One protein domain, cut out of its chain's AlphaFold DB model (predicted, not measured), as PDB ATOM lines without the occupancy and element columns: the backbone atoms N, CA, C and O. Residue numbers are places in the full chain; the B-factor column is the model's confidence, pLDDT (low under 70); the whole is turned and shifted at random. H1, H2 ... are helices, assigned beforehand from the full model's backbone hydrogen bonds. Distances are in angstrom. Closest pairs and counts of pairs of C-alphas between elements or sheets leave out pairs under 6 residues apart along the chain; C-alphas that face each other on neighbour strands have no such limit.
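AT A GLANCE: This is residues 139 to 156 and 197 to 222 of the 243 residues of the protein "Hypothetical protein" of Alexandrium monilatum (UniProt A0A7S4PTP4). One longer helix, H1, lies on one side, apart from a pair of shorter helices, H2 and H3, which pack on each other at a steep tilt. The 44 printed residues hold three named helices, in the order H1, H2, H3, and no named strand: the class is all helix. The whole is compact, with a radius of gyration of the C-alphas of 10.2 A and spans of 30 by 20 by 14 A.

HOW THE PARTS SIT: Begin at H1, residues 144 to 156, which touches no helix. Past the cut, H2, residues 197 to 202, touches H3, residues 207 to 215; look at their closest C-alphas, Leu 200 and Arg 210, 6.2 A apart. These two run opposite ways at a steep tilt of 46 degrees. Every O i to N i+4 pair is within hydrogen-bond range in H2 and H3, and 8 of 9 in H1.

IN THESE COORDINATES: Find C-alpha 144 at (17.003, -30.168, -60.481); from there H1 runs 18.5 A to C-alpha 156. H2 spans 8.7 A. H3 runs 12.0 A to C-alpha 215 at (28.653, -28.722, -80.213).

THE WHOLE: Residues 157 to 196 are not printed, and C-alphas 156 and 197 are 19.3 A apart. The link from H2 to H3 is tight. Confidence is low, with pLDDT under 70, at residues 217 to 219 and 221 to 222.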
ATOM      1  N   ARG A 139      25.834 -35.620 -57.046       86.75
ATOM      2  CA  ARG A 139      24.828 -34.927 -57.877       86.75
ATOM      3  C   ARG A 139      23.406 -35.007 -57.307       86.75
ATOM      4  O   ARG A 139      22.659 -34.042 -57.386       86.75
ATOM      5  N   HIS A 140      23.039 -36.147 -56.721       87.88
ATOM      6  CA  HIS A 140      21.711 -36.370 -56.137       87.88
ATOM      7  C   HIS A 140      21.444 -35.561 -54.856       87.88
ATOM      8  O   HIS A 140      20.312 -35.550 -54.383       87.88
ATOM      9  N   ALA A 141      22.462 -34.915 -54.278       88.56
ATOM     10  CA  ALA A 141      22.297 -34.015 -53.142       88.56
ATOM     11  C   ALA A 141      21.695 -32.658 -53.554       88.56
ATOM     12  O   ALA A 141      21.151 -31.960 -52.706       88.56
ATOM     13  N   ALA A 142      21.772 -32.290 -54.838       89.81
ATOM     14  CA  ALA A 142      21.181 -31.071 -55.382       89.81
ATOM     15  C   ALA A 142      19.844 -31.367 -56.081       89.81
ATOM     16  O   ALA A 142      19.694 -32.368 -56.786       89.81
ATOM     17  N   SER A 143      18.871 -30.465 -55.931       91.25
ATOM     18  CA  SER A 143      17.615 -30.548 -56.685       91.25
ATOM     19  C   SER A 143      17.830 -30.180 -58.163       91.25
ATOM     20  O   SER A 143      18.770 -29.444 -58.483       91.25
ATOM     21  N   PRO A 144      16.941 -30.603 -59.084       90.31
ATOM     22  CA  PRO A 144      17.003 -30.168 -60.481       90.31
ATOM     23  C   PRO A 144      17.019 -28.640 -60.646       90.31
ATOM     24  O   PRO A 144      17.712 -28.125 -61.518       90.31
ATOM     25  N   ALA A 145      16.311 -27.910 -59.774       91.00
ATOM     26  CA  ALA A 145      16.297 -26.449 -59.777       91.00
ATOM     27  C   ALA A 145      17.658 -25.848 -59.383       91.00
ATOM     28  O   ALA A 145      18.116 -24.907 -60.028       91.00
ATOM     29  N   VAL A 146      18.335 -26.412 -58.374       90.75
ATOM     30  CA  VAL A 146      19.691 -25.985 -57.984       90.75
ATOM     31  C   VAL A 146      20.684 -26.245 -59.115       90.75
ATOM     32  O   VAL A 146      21.463 -25.358 -59.456       90.75
ATOM     33  N   LEU A 147      20.640 -27.428 -59.737       88.88
ATOM     34  CA  LEU A 147      21.513 -27.759 -60.869       88.88
ATOM     35  C   LEU A 147      21.296 -26.801 -62.051       88.88
ATOM     36  O   LEU A 147      22.264 -26.301 -62.624       88.88
ATOM     37  N   ALA A 148      20.037 -26.479 -62.372       86.12
ATOM     38  CA  ALA A 148      19.706 -25.514 -63.419       86.12
ATOM     39  C   ALA A 148      20.236 -24.102 -63.104       86.12
ATOM     40  O   ALA A 148      20.821 -23.465 -63.981       86.12
ATOM     41  N   ALA A 149      20.093 -23.638 -61.858       86.88
ATOM     42  CA  ALA A 149      20.592 -22.332 -61.427       86.88
ATOM     43  C   ALA A 149      22.129 -22.254 -61.460       86.88
ATOM     44  O   ALA A 149      22.695 -21.272 -61.939       86.88
ATOM     45  N   ARG A 150      22.826 -23.314 -61.026       86.31
ATOM     46  CA  ARG A 150      24.296 -23.395 -61.100       86.31
ATOM     47  C   ARG A 150      24.801 -23.420 -62.544       86.31
ATOM     48  O   ARG A 150      25.795 -22.767 -62.846       86.31
ATOM     49  N   ARG A 151      24.093 -24.099 -63.453       82.31
ATOM     50  CA  ARG A 151      24.384 -24.053 -64.896       82.31
ATOM     51  C   ARG A 151      24.249 -22.634 -65.446       82.31
ATOM     52  O   ARG A 151      25.129 -22.161 -66.154       82.31
ATOM     53  N   GLU A 152      23.171 -21.935 -65.101       80.56
ATOM     54  CA  GLU A 152      22.969 -20.544 -65.517       80.56
ATOM     55  C   GLU A 152      24.046 -19.602 -64.948       80.56
ATOM     56  O   GLU A 152      24.485 -18.667 -65.623       80.56
ATOM     57  N   ALA A 153      24.534 -19.879 -63.737       81.00
ATOM     58  CA  ALA A 153      25.603 -19.114 -63.107       81.00
ATOM     59  C   ALA A 153      26.934 -19.182 -63.879       81.00
ATOM     60  O   ALA A 153      27.615 -18.158 -63.961       81.00
ATOM     61  N   LEU A 154      27.264 -20.320 -64.516       79.06
ATOM     62  CA  LEU A 154      28.433 -20.442 -65.410       79.06
ATOM     63  C   LEU A 154      28.388 -19.407 -66.533       79.06
ATOM     64  O   LEU A 154      29.397 -18.795 -66.878       79.06
ATOM     65  N   CYS A 155      27.194 -19.195 -67.078       75.19
ATOM     66  CA  CYS A 155      26.972 -18.228 -68.131       75.19
ATOM     67  C   CYS A 155      27.050 -16.799 -67.599       75.19
ATOM     68  O   CYS A 155      27.721 -15.950 -68.183       75.19
ATOM     69  N   ARG A 156      26.417 -16.520 -66.462       73.56
ATOM     70  CA  ARG A 156      26.355 -15.162 -65.909       73.56
ATOM     71  C   ARG A 156      27.635 -14.710 -65.201       73.56
ATOM     72  O   ARG A 156      27.722 -13.546 -64.827       73.56
ATOM     73  N   ASP A 197      34.417 -31.545 -71.368       89.56
ATOM     74  CA  ASP A 197      33.314 -32.454 -71.016       89.56
ATOM     75  C   ASP A 197      33.299 -32.777 -69.513       89.56
ATOM     76  O   ASP A 197      32.261 -32.679 -68.863       89.56
ATOM     77  N   ILE A 198      34.472 -33.032 -68.920       89.56
ATOM     78  CA  ILE A 198      34.565 -33.331 -67.489       89.56
ATOM     79  C   ILE A 198      34.259 -32.119 -66.602       89.56
ATOM     80  O   ILE A 198      33.631 -32.273 -65.559       89.56
ATOM     81  N   HIS A 199      34.625 -30.898 -67.009       88.00
ATOM     82  CA  HIS A 199      34.237 -29.700 -66.255       88.00
ATOM     83  C   HIS A 199      32.715 -29.519 -66.241       88.00
ATOM     84  O   HIS A 199      32.139 -29.162 -65.216       88.00
ATOM     85  N   LEU A 200      32.062 -29.787 -67.372       86.56
ATOM     86  CA  LEU A 200      30.610 -29.694 -67.499       86.56
ATOM     87  C   LEU A 200      29.907 -30.808 -66.713       86.56
ATOM     88  O   LEU A 200      28.885 -30.566 -66.073       86.56
ATOM     89  N   GLU A 201      30.472 -32.014 -66.701       88.25
ATOM     90  CA  GLU A 201      29.979 -33.117 -65.877       88.25
ATOM     91  C   GLU A 201      30.068 -32.783 -64.384       88.25
ATOM     92  O   GLU A 201      29.085 -32.950 -63.659       88.25
ATOM     93  N   LEU A 202      31.198 -32.228 -63.933       85.38
ATOM     94  CA  LEU A 202      31.383 -31.762 -62.555       85.38
ATOM     95  C   LEU A 202      30.456 -30.592 -62.200       85.38
ATOM     96  O   LEU A 202      30.017 -30.480 -61.056       85.38
ATOM     97  N   ALA A 203      30.097 -29.756 -63.175       81.19
ATOM     98  CA  ALA A 203      29.064 -28.733 -63.017       81.19
ATOM     99  C   ALA A 203      27.631 -29.309 -62.970       81.19
ATOM    100  O   ALA A 203      26.674 -28.565 -62.750       81.19
ATOM    101  N   GLY A 204      27.472 -30.626 -63.133       82.25
ATOM    102  CA  GLY A 204      26.213 -31.350 -62.967       82.25
ATOM    103  C   GLY A 204      25.403 -31.549 -64.250       82.25
ATOM    104  O   GLY A 204      24.273 -32.056 -64.158       82.25
ATOM    105  N   LEU A 205      25.956 -31.192 -65.418       85.81
ATOM    106  CA  LEU A 205      25.288 -31.335 -66.714       85.81
ATOM    107  C   LEU A 205      25.193 -32.811 -67.132       85.81
ATOM    108  O   LEU A 205      26.145 -33.593 -67.020       85.81
ATOM    109  N   THR A 206      24.027 -33.183 -67.650       87.38
ATOM    110  CA  THR A 206      23.765 -34.488 -68.269       87.38
ATOM    111  C   THR A 206      24.529 -34.644 -69.582       87.38
ATOM    112  O   THR A 206      24.905 -33.657 -70.204       87.38
ATOM    113  N   ALA A 207      24.735 -35.879 -70.043       90.56
ATOM    114  CA  ALA A 207      25.472 -36.142 -71.283       90.56
ATOM    115  C   ALA A 207      24.896 -35.397 -72.507       90.56
ATOM    116  O   ALA A 207      25.658 -34.906 -73.334       90.56
ATOM    117  N   GLU A 208      23.569 -35.266 -72.595       88.81
ATOM    118  CA  GLU A 208      22.893 -34.511 -73.659       88.81
ATOM    119  C   GLU A 208      23.191 -33.007 -73.570       88.81
ATOM    120  O   GLU A 208      23.598 -32.398 -74.558       88.81
ATOM    121  N   GLU A 209      23.086 -32.419 -72.375       85.38
ATOM    122  CA  GLU A 209      23.406 -31.002 -72.146       85.38
ATOM    123  C   GLU A 209      24.879 -30.689 -72.431       85.38
ATOM    124  O   GLU A 209      25.201 -29.616 -72.939       85.38
ATOM    125  N   ARG A 210      25.788 -31.620 -72.122       89.75
ATOM    126  CA  ARG A 210      27.213 -31.464 -72.433       89.75
ATOM    127  C   ARG A 210      27.480 -31.548 -73.929       89.75
ATOM    128  O   ARG A 210      28.251 -30.742 -74.443       89.75
ATOM    129  N   ALA A 211      26.833 -32.478 -74.630       88.75
ATOM    130  CA  ALA A 211      26.947 -32.588 -76.081       88.75
ATOM    131  C   ALA A 211      26.461 -31.309 -76.783       88.75
ATOM    132  O   ALA A 211      27.146 -30.814 -77.677       88.75
ATOM    133  N   ASP A 212      25.337 -30.736 -76.339       84.50
ATOM    134  CA  ASP A 212      24.835 -29.451 -76.846       84.50
ATOM    135  C   ASP A 212      25.817 -28.301 -76.552       84.50
ATOM    136  O   ASP A 212      26.200 -27.559 -77.460       84.50
ATOM    137  N   TRP A 213      26.329 -28.216 -75.316       83.62
ATOM    138  CA  TRP A 213      27.315 -27.200 -74.924       83.62
ATOM    139  C   TRP A 213      28.603 -27.263 -75.759       83.62
ATOM    140  O   TRP A 213      29.163 -26.235 -76.161       83.62
ATOM    141  N   LEU A 214      29.118 -28.468 -76.002       85.62
ATOM    142  CA  LEU A 214      30.356 -28.670 -76.753       85.62
ATOM    143  C   LEU A 214      30.158 -28.461 -78.261       85.62
ATOM    144  O   LEU A 214      31.090 -27.997 -78.918       85.62
ATOM    145  N   GLY A 215      28.963 -28.752 -78.785       83.88
ATOM    146  CA  GLY A 215      28.653 -28.722 -80.213       83.88
ATOM    147  C   GLY A 215      28.564 -27.327 -80.840       83.88
ATOM    148  O   GLY A 215      29.090 -27.131 -81.933       83.88
ATOM    149  N   ASP A 216      27.933 -26.351 -80.175       76.62
ATOM    150  CA  ASP A 216      27.755 -24.997 -80.728       76.62
ATOM    151  C   ASP A 216      28.109 -23.903 -79.697       76.62
ATOM    152  O   ASP A 216      27.331 -23.625 -78.777       76.62
ATOM    153  N   PRO A 217      29.259 -23.218 -79.853       69.56
ATOM    154  CA  PRO A 217      29.651 -22.110 -78.987       69.56
ATOM    155  C   PRO A 217      28.613 -20.985 -78.876       69.56
ATOM    156  O   PRO A 217      28.554 -20.335 -77.832       69.56
ATOM    157  N   ALA A 218      27.782 -20.765 -79.902       65.94
ATOM    158  CA  ALA A 218      26.739 -19.739 -79.887       65.94
ATOM    159  C   ALA A 218      25.555 -20.099 -78.969       65.94
ATOM    160  O   ALA A 218      24.790 -19.215 -78.579       65.94
ATOM    161  N   ARG A 219      25.413 -21.378 -78.591       64.94
ATOM    162  CA  ARG A 219      24.329 -21.889 -77.735       64.94
ATOM    163  C   ARG A 219      24.711 -22.058 -76.271       64.94
ATOM    164  O   ARG A 219      23.823 -22.236 -75.448       64.94
ATOM    165  N   ARG A 220      26.001 -21.953 -75.928       71.50
ATOM    166  CA  ARG A 220      26.499 -22.155 -74.553       71.50
ATOM    167  C   ARG A 220      25.822 -21.220 -73.549       71.50
ATOM    168  O   ARG A 220      25.413 -21.664 -72.485       71.50
ATOM    169  N   CYS A 221      25.688 -19.940 -73.908       69.62
ATOM    170  CA  CYS A 221      25.152 -18.880 -73.049       69.62
ATOM    171  C   CYS A 221      24.381 -17.829 -73.875       69.62
ATOM    172  O   CYS A 221      24.862 -16.704 -74.051       69.62
ATOM    173  N   PRO A 222      23.212 -18.183 -74.440       60.78
ATOM    174  CA  PRO A 222      22.503 -17.326 -75.382       60.78
ATOM    175  C   PRO A 222      22.073 -16.015 -74.712       60.78
ATOM    176  O   PRO A 222      21.509 -16.011 -73.620       60.78
TER     177      PRO A 222